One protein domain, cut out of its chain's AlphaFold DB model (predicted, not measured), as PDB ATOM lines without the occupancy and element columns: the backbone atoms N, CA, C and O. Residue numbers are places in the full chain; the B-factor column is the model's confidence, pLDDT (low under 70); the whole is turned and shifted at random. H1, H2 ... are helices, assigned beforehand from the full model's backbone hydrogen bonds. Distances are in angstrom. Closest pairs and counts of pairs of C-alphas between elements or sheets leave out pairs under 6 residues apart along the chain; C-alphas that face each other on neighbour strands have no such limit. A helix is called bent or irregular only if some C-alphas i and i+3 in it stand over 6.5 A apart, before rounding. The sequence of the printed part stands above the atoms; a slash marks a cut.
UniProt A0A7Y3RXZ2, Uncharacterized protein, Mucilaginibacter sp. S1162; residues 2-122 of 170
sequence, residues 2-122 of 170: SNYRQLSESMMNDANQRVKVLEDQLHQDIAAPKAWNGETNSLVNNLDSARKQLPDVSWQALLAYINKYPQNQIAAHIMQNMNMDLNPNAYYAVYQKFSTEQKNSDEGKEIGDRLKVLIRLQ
ATOM      1  N   SER A   2     105.227 120.960 176.250       71.00
ATOM      2  CA  SER A   2     104.985 121.850 175.089       71.00
ATOM      3  C   SER A   2     105.743 123.192 175.145       71.00
ATOM      4  O   SER A   2     106.489 123.515 174.229       71.00
ATOM      5  N   ASN A   3     105.673 123.912 176.271       83.75
ATOM      6  CA  ASN A   3     106.266 125.256 176.380       83.75
ATOM      7  C   ASN A   3     107.807 125.274 176.335       83.75
ATOM      8  O   ASN A   3     108.385 126.238 175.845       83.75
ATOM      9  N   TYR A   4     108.478 124.234 176.850       86.69
ATOM     10  CA  TYR A   4     109.941 124.130 176.755       86.69
ATOM     11  C   TYR A   4     110.369 123.844 175.314       86.69
ATOM     12  O   TYR A   4     111.276 124.499 174.813       86.69
ATOM     13  N   ARG A   5     109.693 122.899 174.641       87.56
ATOM     14  CA  ARG A   5     109.997 122.560 173.244       87.56
ATOM     15  C   ARG A   5     109.829 123.768 172.335       87.56
ATOM     16  O   ARG A   5     110.769 124.107 171.639       87.56
ATOM     17  N   GLN A   6     108.708 124.483 172.449       90.44
ATOM     18  CA  GLN A   6     108.467 125.710 171.683       90.44
ATOM     19  C   GLN A   6     109.551 126.769 171.914       90.44
ATOM     20  O   GLN A   6     110.056 127.348 170.959       90.44
ATOM     21  N   LEU A   7     109.942 127.007 173.173       90.62
ATOM     22  CA  LEU A   7     111.015 127.952 173.493       90.62
ATOM     23  C   LEU A   7     112.354 127.510 172.886       90.62
ATOM     24  O   LEU A   7     113.031 128.307 172.244       90.62
ATOM     25  N   SER A   8     112.721 126.242 173.071       90.25
ATOM     26  CA  SER A   8     113.969 125.677 172.556       90.25
ATOM     27  C   SER A   8     114.022 125.699 171.028       90.25
ATOM     28  O   SER A   8     115.056 126.039 170.464       90.25
ATOM     29  N   GLU A   9     112.923 125.350 170.360       91.88
ATOM     30  CA  GLU A   9     112.792 125.380 168.902       91.88
ATOM     31  C   GLU A   9     112.886 126.812 168.378       91.88
ATOM     32  O   GLU A   9     113.647 127.067 167.452       91.88
ATOM     33  N   SER A  10     112.188 127.759 169.011       93.94
ATOM     34  CA  SER A  10     112.264 129.181 168.662       93.94
ATOM     35  C   SER A  10     113.699 129.700 168.751       93.94
ATOM     36  O   SER A  10     114.210 130.249 167.781       93.94
ATOM     37  N   MET A  11     114.381 129.471 169.877       93.94
ATOM     38  CA  MET A  11     115.759 129.930 170.069       93.94
ATOM     39  C   MET A  11     116.738 129.261 169.095       93.94
ATOM     40  O   MET A  11     117.659 129.909 168.604       93.94
ATOM     41  N   MET A  12     116.543 127.973 168.797       93.56
ATOM     42  CA  MET A  12     117.369 127.252 167.826       93.56
ATOM     43  C   MET A  12     117.149 127.770 166.403       93.56
ATOM     44  O   MET A  12     118.113 127.954 165.662       93.56
ATOM     45  N   ASN A  13     115.902 128.053 166.025       95.56
ATOM     46  CA  ASN A  13     115.575 128.637 164.728       95.56
ATOM     47  C   ASN A  13     116.202 130.025 164.572       95.56
ATOM     48  O   ASN A  13     116.830 130.286 163.549       95.56
ATOM     49  N   ASP A  14     116.114 130.874 165.598       95.69
ATOM     50  CA  ASP A  14     116.728 132.204 165.592       95.69
ATOM     51  C   ASP A  14     118.257 132.123 165.456       95.69
ATOM     52  O   ASP A  14     118.863 132.844 164.657       95.69
ATOM     53  N   ALA A  15     118.897 131.211 166.195       95.56
ATOM     54  CA  ALA A  15     120.342 131.009 166.129       95.56
ATOM     55  C   ALA A  15     120.792 130.484 164.753       95.56
ATOM     56  O   ALA A  15     121.745 131.010 164.174       95.56
ATOM     57  N   ASN A  16     120.076 129.506 164.193       96.19
ATOM     58  CA  ASN A  16     120.336 128.994 162.847       96.19
ATOM     59  C   ASN A  16     120.122 130.071 161.778       96.19
ATOM     60  O   ASN A  16     120.930 130.195 160.858       96.19
ATOM     61  N   GLN A  17     119.078 130.891 161.912       97.25
ATOM     62  CA  GLN A  17     118.817 131.989 160.988       97.25
ATOM     63  C   GLN A  17     119.941 133.028 161.036       97.25
ATOM     64  O   GLN A  17     120.374 133.513 159.992       97.25
ATOM     65  N   ARG A  18     120.471 133.331 162.226       96.56
ATOM     66  CA  ARG A  18     121.633 134.215 162.380       96.56
ATOM     67  C   ARG A  18     122.882 133.654 161.703       96.56
ATOM     68  O   ARG A  18     123.578 134.407 161.027       96.56
ATOM     69  N   VAL A  19     123.167 132.362 161.876       98.00
ATOM     70  CA  VAL A  19     124.292 131.695 161.197       98.00
ATOM     71  C   VAL A  19     124.127 131.799 159.686       98.00
ATOM     72  O   VAL A  19     125.039 132.275 159.021       98.00
ATOM     73  N   LYS A  20     122.942 131.471 159.165       98.06
ATOM     74  CA  LYS A  20     122.644 131.558 157.734       98.06
ATOM     75  C   LYS A  20     122.860 132.967 157.175       98.06
ATOM     76  O   LYS A  20     123.504 133.126 156.149       98.06
ATOM     77  N   VAL A  21     122.372 133.999 157.868       98.25
ATOM     78  CA  VAL A  21     122.566 135.397 157.442       98.25
ATOM     79  C   VAL A  21     124.050 135.766 157.386       98.25
ATOM     80  O   VAL A  21     124.476 136.411 156.434       98.25
ATOM     81  N   LEU A  22     124.847 135.347 158.375       98.19
ATOM     82  CA  LEU A  22     126.292 135.605 158.396       98.19
ATOM     83  C   LEU A  22     127.036 134.833 157.296       98.19
ATOM     84  O   LEU A  22     127.984 135.361 156.722       98.19
ATOM     85  N   GLU A  23     126.606 133.608 156.987       97.88
ATOM     86  CA  GLU A  23     127.128 132.825 155.860       97.88
ATOM     87  C   GLU A  23     126.830 133.507 154.526       97.88
ATOM     88  O   GLU A  23     127.740 133.692 153.722       97.88
ATOM     89  N   ASP A  24     125.587 133.941 154.312       98.19
ATOM     90  CA  ASP A  24     125.175 134.646 153.097       98.19
ATOM     91  C   ASP A  24     125.946 135.967 152.933       98.19
ATOM     92  O   ASP A  24     126.418 136.280 151.840       98.19
ATOM     93  N   GLN A  25     126.137 136.718 154.024       97.50
ATOM     94  CA  GLN A  25     126.944 137.941 154.036       97.50
ATOM     95  C   GLN A  25     128.408 137.661 153.696       97.50
ATOM     96  O   GLN A  25     128.970 138.346 152.845       97.50
ATOM     97  N   LEU A  26     129.022 136.648 154.314       97.38
ATOM     98  CA  LEU A  26     130.402 136.272 154.015       97.38
ATOM     99  C   LEU A  26     130.551 135.813 152.560       97.38
ATOM    100  O   LEU A  26     131.505 136.213 151.901       97.38
ATOM    101  N   HIS A  27     129.609 135.025 152.034       96.81
ATOM    102  CA  HIS A  27     129.616 134.602 150.633       96.81
ATOM    103  C   HIS A  27     129.525 135.785 149.663       96.81
ATOM    104  O   HIS A  27     130.234 135.804 148.659       96.81
ATOM    105  N   GLN A  28     128.686 136.780 149.955       96.31
ATOM    106  CA  GLN A  28     128.605 138.003 149.151       96.31
ATOM    107  C   GLN A  28     129.895 138.828 149.243       96.31
ATOM    108  O   GLN A  28     130.381 139.321 148.226       96.31
ATOM    109  N   ASP A  29     130.470 138.934 150.444       95.94
ATOM    110  CA  ASP A  29     131.699 139.678 150.723       95.94
ATOM    111  C   ASP A  29     132.893 139.156 149.913       95.94
ATOM    112  O   ASP A  29     133.589 139.936 149.260       95.94
ATOM    113  N   ILE A  30     133.089 137.832 149.915       95.38
ATOM    114  CA  ILE A  30     134.202 137.166 149.221       95.38
ATOM    115  C   ILE A  30     133.989 137.051 147.706       95.38
ATOM    116  O   ILE A  30     134.952 136.834 146.975       95.38
ATOM    117  N   ALA A  31     132.747 137.166 147.223       95.38
ATOM    118  CA  ALA A  31     132.434 137.136 145.793       95.38
ATOM    119  C   ALA A  31     132.686 138.486 145.099       95.38
ATOM    120  O   ALA A  31     132.834 138.535 143.876       95.38
ATOM    121  N   ALA A  32     132.729 139.587 145.854       92.50
ATOM    122  CA  ALA A  32     133.052 140.901 145.313       92.50
ATOM    123  C   ALA A  32     134.528 140.965 144.864       92.50
ATOM    124  O   ALA A  32     135.391 140.367 145.509       92.50
ATOM    125  N   PRO A  33     134.870 141.721 143.801       91.88
ATOM    126  CA  PRO A  33     136.246 141.866 143.323       91.88
ATOM    127  C   PRO A  33     137.052 142.811 144.232       91.88
ATOM    128  O   PRO A  33     137.502 143.878 143.814       91.88
ATOM    129  N   LYS A  34     137.211 142.433 145.503       92.50
ATOM    130  CA  LYS A  34     137.966 143.154 146.529       92.50
ATOM    131  C   LYS A  34     138.974 142.232 147.213       92.50
ATOM    132  O   LYS A  34     138.811 141.017 147.239       92.50
ATOM    133  N   ALA A  35     140.026 142.819 147.779       92.50
ATOM    134  CA  ALA A  35     140.966 142.078 148.613       92.50
ATOM    135  C   ALA A  35     140.346 141.757 149.982       92.50
ATOM    136  O   ALA A  35     139.559 142.545 150.515       92.50
ATOM    137  N   TRP A  36     140.767 140.635 150.570       94.31
ATOM    138  CA  TRP A  36     140.459 140.290 151.957       94.31
ATOM    139  C   TRP A  36     140.852 141.436 152.895       94.31
ATOM    140  O   TRP A  36     141.983 141.925 152.844       94.31
ATOM    141  N   ASN A  37     139.937 141.863 153.764       95.00
ATOM    142  CA  ASN A  37     140.140 143.042 154.603       95.00
ATOM    143  C   ASN A  37     139.567 142.863 156.028       95.00
ATOM    144  O   ASN A  37     139.197 141.766 156.452       95.00
ATOM    145  N   GLY A  38     139.526 143.953 156.803       96.69
ATOM    146  CA  GLY A  38     139.010 143.941 158.178       96.69
ATOM    147  C   GLY A  38     137.518 143.598 158.298       96.69
ATOM    148  O   GLY A  38     137.107 143.017 159.302       96.69
ATOM    149  N   GLU A  39     136.720 143.907 157.276       95.19
ATOM    150  CA  GLU A  39     135.300 143.545 157.210       95.19
ATOM    151  C   GLU A  39     135.144 142.033 157.025       95.19
ATOM    152  O   GLU A  39     134.453 141.394 157.818       95.19
ATOM    153  N   THR A  40     135.891 141.441 156.085       96.38
ATOM    154  CA  THR A  40     135.917 139.986 155.871       96.38
ATOM    155  C   THR A  40     136.325 139.246 157.150       96.38
ATOM    156  O   THR A  40     135.641 138.317 157.577       96.38
ATOM    157  N   ASN A  41     137.383 139.708 157.832       97.62
ATOM    158  CA  ASN A  41     137.796 139.154 159.130       97.62
ATOM    159  C   ASN A  41     136.678 139.222 160.179       97.62
ATOM    160  O   ASN A  41     136.484 138.284 160.951       97.62
ATOM    161  N   SER A  42     135.942 140.332 160.223       97.75
ATOM    162  CA  SER A  42     134.843 140.512 161.172       97.75
ATOM    163  C   SER A  42     133.690 139.550 160.883       97.75
ATOM    164  O   SER A  42     133.165 138.947 161.816       97.75
ATOM    165  N   LEU A  43     133.330 139.350 159.611       97.69
ATOM    166  CA  LEU A  43     132.302 138.384 159.206       97.69
ATOM    167  C   LEU A  43     132.690 136.949 159.568       97.69
ATOM    168  O   LEU A  43     131.881 136.244 160.167       97.69
ATOM    169  N   VAL A  44     133.936 136.544 159.293       97.62
ATOM    170  CA  VAL A  44     134.455 135.221 159.681       97.62
ATOM    171  C   VAL A  44     134.390 135.032 161.194       97.62
ATOM    172  O   VAL A  44     133.805 134.062 161.668       97.62
ATOM    173  N   ASN A  45     134.906 135.990 161.967       97.88
ATOM    174  CA  ASN A  45     134.899 135.901 163.427       97.88
ATOM    175  C   ASN A  45     133.475 135.854 164.002       97.88
ATOM    176  O   ASN A  45     133.212 135.114 164.954       97.88
ATOM    177  N   ASN A  46     132.547 136.627 163.432       97.56
ATOM    178  CA  ASN A  46     131.145 136.636 163.844       97.56
ATOM    179  C   ASN A  46     130.448 135.318 163.505       97.56
ATOM    180  O   ASN A  46     129.714 134.794 164.343       97.56
ATOM    181  N   LEU A  47     130.688 134.772 162.311       97.44
ATOM    182  CA  LEU A  47     130.160 133.479 161.887       97.44
ATOM    183  C   LEU A  47     130.690 132.348 162.774       97.44
ATOM    184  O   LEU A  47     129.908 131.547 163.287       97.44
ATOM    185  N   ASP A  48     131.999 132.320 163.020       96.81
ATOM    186  CA  ASP A  48     132.631 131.346 163.907       96.81
ATOM    187  C   ASP A  48     132.073 131.440 165.327       96.81
ATOM    188  O   ASP A  48     131.779 130.422 165.954       96.81
ATOM    189  N   SER A  49     131.881 132.659 165.831       95.50
ATOM    190  CA  SER A  49     131.282 132.885 167.147       95.50
ATOM    191  C   SER A  49     129.828 132.408 167.195       95.50
ATOM    192  O   SER A  49     129.445 131.736 168.149       95.50
ATOM    193  N   ALA A  50     129.026 132.697 166.165       94.88
ATOM    194  CA  ALA A  50     127.634 132.259 166.083       94.88
ATOM    195  C   ALA A  50     127.520 130.727 166.021       94.88
ATOM    196  O   ALA A  50     126.734 130.138 166.760       94.88
ATOM    197  N   ARG A  51     128.359 130.063 165.216       93.75
ATOM    198  CA  ARG A  51     128.413 128.595 165.133       93.75
ATOM    199  C   ARG A  51     128.845 127.960 166.455       93.75
ATOM    200  O   ARG A  51     128.235 126.985 166.884       93.75
ATOM    201  N   LYS A  52     129.847 128.531 167.134       89.69
ATOM    202  CA  LYS A  52     130.305 128.066 168.458       89.69
ATOM    203  C   LYS A  52     129.233 128.183 169.543       89.69
ATOM    204  O   LYS A  52     129.297 127.434 170.507       89.69
ATOM    205  N   GLN A  53     128.263 129.084 169.385       86.56
ATOM    206  CA  GLN A  53     127.156 129.254 170.328       86.56
ATOM    207  C   GLN A  53     125.987 128.287 170.090       86.56
ATOM    208  O   GLN A  53     125.184 128.102 171.000       86.56
ATOM    209  N   LEU A  54     125.875 127.641 168.919       87.44
ATOM    210  CA  LEU A  54     124.771 126.711 168.624       87.44
ATOM    211  C   LEU A  54     124.607 125.591 169.672       87.44
ATOM    212  O   LEU A  54     123.470 125.352 170.092       87.44
ATOM    213  N   PRO A  55     125.682 124.932 170.156       81.75
ATOM    214  CA  PRO A  55     125.559 123.926 171.212       81.75
ATOM    215  C   PRO A  55     124.979 124.487 172.520       81.75
ATOM    216  O   PRO A  55     124.264 123.777 173.229       81.75
ATOM    217  N   ASP A  56     125.219 125.768 172.815       82.56
ATOM    218  CA  ASP A  56     124.765 126.422 174.045       82.56
ATOM    219  C   ASP A  56     123.284 126.838 173.998       82.56
ATOM    220  O   ASP A  56     122.700 127.132 175.042       82.56
ATOM    221  N   VAL A  57     122.636 126.846 172.828       86.56
ATOM    222  CA  VAL A  57     121.239 127.306 172.688       86.56
ATOM    223  C   VAL A  57     120.272 126.436 173.490       86.56
ATOM    224  O   VAL A  57     119.410 126.955 174.202       86.56
ATOM    225  N   SER A  58     120.440 125.112 173.431       80.06
ATOM    226  CA  SER A  58     119.604 124.174 174.197       80.06
ATOM    227  C   SER A  58     119.739 124.422 175.701       80.06
ATOM    228  O   SER A  58     118.758 124.428 176.445       80.06
ATOM    229  N   TRP A  59     120.964 124.701 176.146       80.12
ATOM    230  CA  TRP A  59     121.260 125.076 177.522       80.12
ATOM    231  C   TRP A  59     120.588 126.402 177.922       80.12
ATOM    232  O   TRP A  59     119.928 126.481 178.962       80.12
ATOM    233  N   GLN A  60     120.703 127.442 177.097       85.56
ATOM    234  CA  GLN A  60     120.087 128.745 177.359       85.56
ATOM    235  C   GLN A  60     118.555 128.651 177.422       85.56
ATOM    236  O   GLN A  60     117.935 129.289 178.276       85.56
ATOM    237  N   ALA A  61     117.946 127.811 176.582       88.19
ATOM    238  CA  ALA A  61     116.515 127.534 176.628       88.19
ATOM    239  C   ALA A  61     116.104 126.872 177.954       88.19
ATOM    240  O   ALA A  61     115.102 127.268 178.555       88.19
ATOM    241  N   LEU A  62     116.893 125.914 178.457       85.81
ATOM    242  CA  LEU A  62     116.659 125.290 179.764       85.81
ATOM    243  C   LEU A  62     116.753 126.313 180.903       85.81
ATOM    244  O   LEU A  62     115.863 126.370 181.751       85.81
ATOM    245  N   LEU A  63     117.791 127.152 180.904       85.06
ATOM    246  CA  LEU A  63     117.950 128.245 181.867       85.06
ATOM    247  C   LEU A  63     116.738 129.182 181.883       85.06
ATOM    248  O   LEU A  63     116.184 129.471 182.946       85.06
ATOM    249  N   ALA A  64     116.340 129.666 180.705       88.00
ATOM    250  CA  ALA A  64     115.213 130.574 180.552       88.00
ATOM    251  C   ALA A  64     113.907 129.920 181.029       88.00
ATOM    252  O   ALA A  64     113.122 130.550 181.741       88.00
ATOM    253  N   TYR A  65     113.708 128.639 180.709       87.56
ATOM    254  CA  TYR A  65     112.557 127.864 181.159       87.56
ATOM    255  C   TYR A  65     112.514 127.716 182.685       87.56
ATOM    256  O   TYR A  65     111.485 128.005 183.293       87.56
ATOM    257  N   ILE A  66     113.622 127.329 183.322       84.56
ATOM    258  CA  ILE A  66     113.692 127.146 184.781       84.56
ATOM    259  C   ILE A  66     113.456 128.462 185.516       84.56
ATOM    260  O   ILE A  66     112.686 128.494 186.473       84.56
ATOM    261  N   ASN A  67     114.069 129.556 185.055       84.31
ATOM    262  CA  ASN A  67     113.873 130.870 185.669       84.31
ATOM    263  C   ASN A  67     112.412 131.340 185.545       84.31
ATOM    264  O   ASN A  67     111.884 131.953 186.468       84.31
ATOM    265  N   LYS A  68     111.749 131.048 184.416       87.38
ATOM    266  CA  LYS A  68     110.346 131.416 184.179       87.38
ATOM    267  C   LYS A  68     109.356 130.523 184.935       87.38
ATOM    268  O   LYS A  68     108.286 130.987 185.318       87.38
ATOM    269  N   TYR A  69     109.699 129.253 185.143       85.69
ATOM    270  CA  TYR A  69     108.844 128.251 185.779       85.69
ATOM    271  C   TYR A  69     109.583 127.565 186.941       85.69
ATOM    272  O   TYR A  69     109.945 126.395 186.827       85.69
ATOM    273  N   PRO A  70     109.805 128.240 188.080       75.88
ATOM    274  CA  PRO A  70     110.625 127.702 189.172       75.88
ATOM    275  C   PRO A  70     110.048 126.429 189.816       75.88
ATOM    276  O   PRO A  70     110.802 125.609 190.323       75.88
ATOM    277  N   GLN A  71     108.729 126.226 189.749       78.31
ATOM    278  CA  GLN A  71     108.032 125.037 190.271       78.31
ATOM    279  C   GLN A  71     107.828 123.937 189.210       78.31
ATOM    280  O   GLN A  71     106.969 123.068 189.354       78.31
ATOM    281  N   ASN A  72     108.544 123.994 188.083       78.50
ATOM    282  CA  ASN A  72     108.350 123.025 187.008       78.50
ATOM    283  C   ASN A  72     108.832 121.625 187.436       78.50
ATOM    284  O   ASN A  72     109.928 121.475 187.950       78.50
ATOM    285  N   GLN A  73     108.062 120.571 187.187       80.06
ATOM    286  CA  GLN A  73     108.463 119.211 187.590       80.06
ATOM    287  C   GLN A  73     109.307 118.480 186.534       80.06
ATOM    288  O   GLN A  73     109.812 117.395 186.785       80.06
ATOM    289  N   ILE A  74     109.471 119.067 185.345       85.12
ATOM    290  CA  ILE A  74     110.077 118.392 184.188       85.12
ATOM    291  C   ILE A  74     111.525 118.814 183.903       85.12
ATOM    292  O   ILE A  74     112.142 118.238 183.015       85.12
ATOM    293  N   ALA A  75     112.080 119.805 184.609       86.06
ATOM    294  CA  ALA A  75     113.436 120.305 184.363       86.06
ATOM    295  C   ALA A  75     114.494 119.222 184.543       86.06
ATOM    296  O   ALA A  75     115.403 119.151 183.722       86.06
ATOM    297  N   ALA A  76     114.352 118.363 185.560       88.88
ATOM    298  CA  ALA A  76     115.243 117.221 185.750       88.88
ATOM    299  C   ALA A  76     115.194 116.289 184.528       88.88
ATOM    300  O   ALA A  76     116.221 116.039 183.907       88.88
ATOM    301  N   HIS A  77     113.997 115.894 184.089       89.31
ATOM    302  CA  HIS A  77     113.828 115.061 182.897       89.31
ATOM    303  C   HIS A  77     114.414 115.701 181.625       89.31
ATOM    304  O   HIS A  77     115.061 115.036 180.820       89.31
ATOM    305  N   ILE A  78     114.223 117.009 181.427       88.44
ATOM    306  CA  ILE A  78     114.806 117.722 180.283       88.44
ATOM    307  C   ILE A  78     116.340 117.699 180.364       88.44
ATOM    308  O   ILE A  78     117.006 117.395 179.378       88.44
ATOM    309  N   MET A  79     116.896 118.014 181.534       88.75
ATOM    310  CA  MET A  79     118.336 118.139 181.754       88.75
ATOM    311  C   MET A  79     119.075 116.797 181.650       88.75
ATOM    312  O   MET A  79     120.178 116.766 181.114       88.75
ATOM    313  N   GLN A  80     118.466 115.692 182.093       89.69
ATOM    314  CA  GLN A  80     119.029 114.338 181.983       89.69
ATOM    315  C   GLN A  80     119.324 113.945 180.525       89.69
ATOM    316  O   GLN A  80     120.291 113.242 180.250       89.69
ATOM    317  N   ASN A  81     118.522 114.452 179.583       86.50
ATOM    318  CA  ASN A  81     118.660 114.189 178.150       86.50
ATOM    319  C   ASN A  81     119.642 115.138 177.438       86.50
ATOM    320  O   ASN A  81     119.775 115.084 176.215       86.50
ATOM    321  N   MET A  82     120.319 116.026 178.171       85.75
ATOM    322  CA  MET A  82     121.300 116.950 177.605       85.75
ATOM    323  C   MET A  82     122.732 116.430 177.719       85.75
ATOM    324  O   MET A  82     123.088 115.682 178.631       85.75
ATOM    325  N   ASN A  83     123.596 116.905 176.819       86.38
ATOM    326  CA  ASN A  83     125.026 116.650 176.908       86.38
ATOM    327  C   ASN A  83     125.689 117.594 177.928       86.38
ATOM    328  O   ASN A  83     126.246 118.633 177.572       86.38
ATOM    329  N   MET A  84     125.623 117.215 179.208       87.88
ATOM    330  CA  MET A  84     126.195 117.995 180.312       87.88
ATOM    331  C   MET A  84     127.721 118.136 180.247       87.88
ATOM    332  O   MET A  84     128.268 119.058 180.850       87.88
ATOM    333  N   ASP A  85     128.402 117.265 179.499       86.75
ATOM    334  CA  ASP A  85     129.864 117.213 179.416       86.75
ATOM    335  C   ASP A  85     130.437 118.437 178.679       86.75
ATOM    336  O   ASP A  85     131.578 118.826 178.924       86.75
ATOM    337  N   LEU A  86     129.634 119.079 177.818       82.69
ATOM    338  CA  LEU A  86     130.022 120.285 177.080       82.69
ATOM    339  C   LEU A  86     130.219 121.500 177.994       82.69
ATOM    340  O   LEU A  86     131.093 122.323 177.733       82.69
ATOM    341  N   ASN A  87     129.413 121.627 179.057       84.12
ATOM    342  CA  ASN A  87     129.510 122.762 179.980       84.12
ATOM    343  C   ASN A  87     129.078 122.416 181.424       84.12
ATOM    344  O   ASN A  87     128.068 122.934 181.917       84.12
ATOM    345  N   PRO A  88     129.829 121.559 182.145       89.81
ATOM    346  CA  PRO A  88     129.394 121.035 183.441       89.81
ATOM    347  C   PRO A  88     129.135 122.109 184.499       89.81
ATOM    348  O   PRO A  88     128.208 121.983 185.298       89.81
ATOM    349  N   ASN A  89     129.924 123.188 184.491       89.00
ATOM    350  CA  ASN A  89     129.773 124.295 185.437       89.00
ATOM    351  C   ASN A  89     128.436 125.018 185.256       89.00
ATOM    352  O   ASN A  89     127.760 125.332 186.239       89.00
ATOM    353  N   ALA A  90     128.037 125.251 184.005       85.06
ATOM    354  CA  ALA A  90     126.764 125.874 183.698       85.06
ATOM    355  C   ALA A  90     125.609 124.978 184.174       85.06
ATOM    356  O   ALA A  90     124.792 125.412 184.990       85.06
ATOM    357  N   TYR A  91     125.611 123.698 183.795       89.00
ATOM    358  CA  TYR A  91     124.607 122.729 184.244       89.00
ATOM    359  C   TYR A  91     124.530 122.611 185.773       89.00
ATOM    360  O   TYR A  91     123.431 122.584 186.330       89.00
ATOM    361  N   TYR A  92     125.663 122.639 186.475       91.75
ATOM    362  CA  TYR A  92     125.675 122.652 187.936       91.75
ATOM    363  C   TYR A  92     124.998 123.887 188.530       91.75
ATOM    364  O   TYR A  92     124.222 123.755 189.475       91.75
ATOM    365  N   ALA A  93     125.211 125.073 187.958       88.56
ATOM    366  CA  ALA A  93     124.531 126.287 188.406       88.56
ATOM    367  C   ALA A  93     123.002 126.196 188.247       88.56
ATOM    368  O   ALA A  93     122.264 126.712 189.087       88.56
ATOM    369  N   VAL A  94     122.509 125.508 187.210       87.44
ATOM    370  CA  VAL A  94     121.075 125.200 187.067       87.44
ATOM    371  C   VAL A  94     120.607 124.177 188.083       87.44
ATOM    372  O   VAL A  94     119.595 124.411 188.739       87.44
ATOM    373  N   TYR A  95     121.348 123.087 188.261       91.31
ATOM    374  CA  TYR A  95     121.016 122.067 189.249       91.31
ATOM    375  C   TYR A  95     120.902 122.665 190.655       91.31
ATOM    376  O   TYR A  95     120.009 122.307 191.417       91.31
ATOM    377  N   GLN A  96     121.744 123.644 191.003       91.38
ATOM    378  CA  GLN A  96     121.644 124.331 192.293       91.38
ATOM    379  C   GLN A  96     120.309 125.058 192.494       91.38
ATOM    380  O   GLN A  96     119.842 125.120 193.632       91.38
ATOM    381  N   LYS A  97     119.671 125.523 191.415       86.94
ATOM    382  CA  LYS A  97     118.350 126.167 191.437       86.94
ATOM    383  C   LYS A  97     117.184 125.184 191.531       86.94
ATOM    384  O   LYS A  97     116.057 125.636 191.709       86.94
ATOM    385  N   PHE A  98     117.420 123.878 191.396       88.19
ATOM    386  CA  PHE A  98     116.360 122.893 191.584       88.19
ATOM    387  C   PHE A  98     115.834 122.941 193.026       88.19
ATOM    388  O   PHE A  98     116.609 123.103 193.977       88.19
ATOM    389  N   SER A  99     114.523 122.766 193.179       87.62
ATOM    390  CA  SER A  99     113.854 122.552 194.457       87.62
ATOM    391  C   SER A  99     114.358 121.275 195.127       87.62
ATOM    392  O   SER A  99     114.987 120.410 194.507       87.62
ATOM    393  N   THR A 100     114.068 121.135 196.417       90.56
ATOM    394  CA  THR A 100     114.413 119.934 197.184       90.56
ATOM    395  C   THR A 100     113.787 118.682 196.569       90.56
ATOM    396  O   THR A 100     114.451 117.658 196.443       90.56
ATOM    397  N   GLU A 101     112.534 118.769 196.124       89.38
ATOM    398  CA  GLU A 101     111.799 117.676 195.485       89.38
ATOM    399  C   GLU A 101     112.452 117.279 194.159       89.38
ATOM    400  O   GLU A 101     112.673 116.095 193.914       89.38
ATOM    401  N   GLN A 102     112.834 118.261 193.335       88.44
ATOM    402  CA  GLN A 102     113.522 118.019 192.065       88.44
ATOM    403  C   GLN A 102     114.900 117.374 192.260       88.44
ATOM    404  O   GLN A 102     115.268 116.500 191.488       88.44
ATOM    405  N   LYS A 103     115.671 117.778 193.282       92.62
ATOM    406  CA  LYS A 103     116.972 117.154 193.600       92.62
ATOM    407  C   LYS A 103     116.822 115.736 194.157       92.62
ATOM    408  O   LYS A 103     117.732 114.928 194.010       92.62
ATOM    409  N   ASN A 104     115.692 115.445 194.801       93.31
ATOM    410  CA  ASN A 104     115.424 114.155 195.434       93.31
ATOM    411  C   ASN A 104     114.699 113.146 194.528       93.31
ATOM    412  O   ASN A 104     114.570 111.989 194.942       93.31
ATOM    413  N   SER A 105     114.260 113.541 193.326       92.50
ATOM    414  CA  SER A 105     113.774 112.599 192.307       92.50
ATOM    415  C   SER A 105     114.905 111.691 191.813       92.50
ATOM    416  O   SER A 105     116.086 111.982 192.026       92.50
ATOM    417  N   ASP A 106     114.557 110.591 191.148       94.75
ATOM    418  CA  ASP A 106     115.549 109.646 190.628       94.75
ATOM    419  C   ASP A 106     116.459 110.310 189.582       94.75
ATOM    420  O   ASP A 106     117.684 110.246 189.703       94.75
ATOM    421  N   GLU A 107     115.889 111.065 188.634       94.25
ATOM    422  CA  GLU A 107     116.669 111.829 187.654       94.25
ATOM    423  C   GLU A 107     117.483 112.948 188.314       94.25
ATOM    424  O   GLU A 107     118.620 113.206 187.920       94.25
ATOM    425  N   GLY A 108     116.932 113.614 189.334       94.25
ATOM    426  CA  GLY A 108     117.631 114.655 190.085       94.25
ATOM    427  C   GLY A 108     118.905 114.141 190.747       94.25
ATOM    428  O   GLY A 108     119.961 114.770 190.636       94.25
ATOM    429  N   LYS A 109     118.833 112.965 191.378       96.56
ATOM    430  CA  LYS A 109     119.994 112.307 191.991       96.56
ATOM    431  C   LYS A 109     121.028 111.907 190.945       96.56
ATOM    432  O   LYS A 109     122.205 112.206 191.132       96.56
ATOM    433  N   GLU A 110     120.599 111.310 189.832       95.88
ATOM    434  CA  GLU A 110     121.501 110.916 188.745       95.88
ATOM    435  C   GLU A 110     122.239 112.127 188.152       95.88
ATOM    436  O   GLU A 110     123.462 112.102 187.990       95.88
ATOM    437  N   ILE A 111     121.519 113.225 187.903       95.56
ATOM    438  CA  ILE A 111     122.102 114.494 187.452       95.56
ATOM    439  C   ILE A 111     123.119 115.004 188.474       95.56
ATOM    440  O   ILE A 111     124.239 115.366 188.107       95.56
ATOM    441  N   GLY A 112     122.751 115.018 189.758       96.38
ATOM    442  CA  GLY A 112     123.627 115.454 190.839       96.38
ATOM    443  C   GLY A 112     124.922 114.643 190.906       96.38
ATOM    444  O   GLY A 112     126.003 115.220 191.027       96.38
ATOM    445  N   ASP A 113     124.837 113.319 190.791       96.06
ATOM    446  CA  ASP A 113     125.997 112.432 190.843       96.06
ATOM    447  C   ASP A 113     126.881 112.556 189.600       96.06
ATOM    448  O   ASP A 113     128.105 112.666 189.726       96.06
ATOM    449  N   ARG A 114     126.284 112.666 188.409       95.25
ATOM    450  CA  ARG A 114     127.030 112.921 187.172       95.25
ATOM    451  C   ARG A 114     127.765 114.262 187.222       95.25
ATOM    452  O   ARG A 114     128.956 114.318 186.910       95.25
ATOM    453  N   LEU A 115     127.112 115.332 187.674       95.31
ATOM    454  CA  LEU A 115     127.736 116.656 187.772       95.31
ATOM    455  C   LEU A 115     128.875 116.700 188.795       95.31
ATOM    456  O   LEU A 115     129.902 117.319 188.519       95.31
ATOM    457  N   LYS A 116     128.754 116.007 189.938       93.38
ATOM    458  CA  LYS A 116     129.859 115.885 190.910       93.38
ATOM    459  C   LYS A 116     131.123 115.310 190.269       93.38
ATOM    460  O   LYS A 116     132.224 115.748 190.606       93.38
ATOM    461  N   VAL A 117     130.980 114.336 189.365       92.50
ATOM    462  CA  VAL A 117     132.109 113.763 188.619       92.50
ATOM    463  C   VAL A 117     132.633 114.766 187.595       92.50
ATOM    464  O   VAL A 117     133.819 115.078 187.613       92.50
ATOM    465  N   LEU A 118     131.765 115.324 186.748       92.88
ATOM    466  CA  LEU A 118     132.181 116.212 185.658       92.88
ATOM    467  C   LEU A 118     132.902 117.478 186.143       92.88
ATOM    468  O   LEU A 118     133.888 117.889 185.535       92.88
ATOM    469  N   ILE A 119     132.463 118.070 187.258       91.88
ATOM    470  CA  ILE A 119     133.101 119.257 187.852       91.88
ATOM    471  C   ILE A 119     134.530 118.945 188.311       91.88
ATOM    472  O   ILE A 119     135.428 119.766 188.145       91.88
ATOM    473  N   ARG A 120     134.772 117.739 188.841       89.56
ATOM    474  CA  ARG A 120     136.113 117.291 189.257       89.56
ATOM    475  C   ARG A 120     137.067 117.060 188.086       89.56
ATOM    476  O   ARG A 120     138.266 116.956 188.312       89.56
ATOM    477  N   LEU A 121     136.546 116.967 186.865       88.88
ATOM    478  CA  LEU A 121     137.320 116.753 185.643       88.88
ATOM    479  C   LEU A 121     137.534 118.047 184.841       88.88
ATOM    480  O   LEU A 121     138.143 118.005 183.774       88.88
ATOM    481  N   GLN A 122     137.039 119.193 185.323       88.88
ATOM    482  CA  GLN A 122     137.221 120.473 184.638       88.88
ATOM    483  C   GLN A 122     138.687 120.939 184.668       88.88
ATOM    484  O   GLN A 122     139.396 120.682 185.645       88.88
TER     485      GLN A 122
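This is residues 2 to 122 of the 170 residues of an uncharacterized protein of Mucilaginibacter sp. S1162 (UniProt A0A7Y3RXZ2). Look first for a long helical hairpin with a small head of helices at one end: H1 and the bent helix H2 run side by side as its two legs, and the hairpin makes the longest axis. At the end away from the turn between H1 and H2, H3 and H4 pack on H2b, the second arm of H2, H6 crosses both of them, and little H5 sits at a corner beside H6. The printed part has 121 residues with six named helices, H1 to H6 in chain order, and no named strand; the class is all helix. The whole is loose, with a radius of gyration of the C-alphas of 18.7 A, and flat, spanning 63 by 34 by 18 A.

Begin with the longest helix, H2, residues 38 to 68. By its hydrogen bonds it was assigned as one helix, but it is bent: C-alphas 52 and 55 are 6.9 A apart. Arm H2a, residues 38 to 52, is 20.8 A long and starts at C-alpha 38, (139.010, 143.941, 158.178). Arm H2b, residues 55 to 68, is 21.3 A long and irregular, with C-alphas 55 and 58 6.7 A apart. Find C-alpha 2 at (104.985, 121.850, 175.089); from there H1 runs 43.0 A to residue 31. Farther on come H3, residues 75 to 80, H4, residues 88 to 96, and H5, residues 100 to 104. H6, residues 106 to 120, is 22.0 A long and ends at C-alpha 120, (136.113, 117.291, 189.257).

H2a and H2b stand at a steep tilt of 63 degrees. H1 and H2a form a hairpin and touch at a shallow tilt of 25 degrees, opposite ways; their closest C-alphas, Leu 22 and Leu 47, are 5.6 A apart. With residues 4 to 15 alone H1 touches H2b, closest at the C-alphas of Ser 8 and Ala 61, 5.1 A. H2b and H3 form a second hairpin, with C-alphas 66 and 75 closest at 6.9 A. H4 only just touches H2b, with 3 pairs of C-alphas within 8 A, the closest Leu 63 and Val 94 at 6.8 A. H6 touches H4 at a steep tilt of 41 degrees, C-alphas 88 and 118 closest at 6.0 A. With residues 107 to 111 alone H6 touches H3, C-alphas 76 and 108 closest at 5.6 A. H5 and H6 only just touch, only at the corner, with 3 pairs of C-alphas within 8 A, the closest 102 and 108 at 5.7 A. H1 and H6 are apart. Every O i to N i+4 pair is within hydrogen-bond range in H1, H2a, H3, H4 and H5; H2b has 9 of 10 and H6 10 of 11.

The farthest C-alphas, Pro 33 and Asn 104, are 62.6 A apart. Residues 31 to 36 stand free. The printed part has no cut and no long link. Its mean pLDDT is 90.9, and no printed residue is under 70.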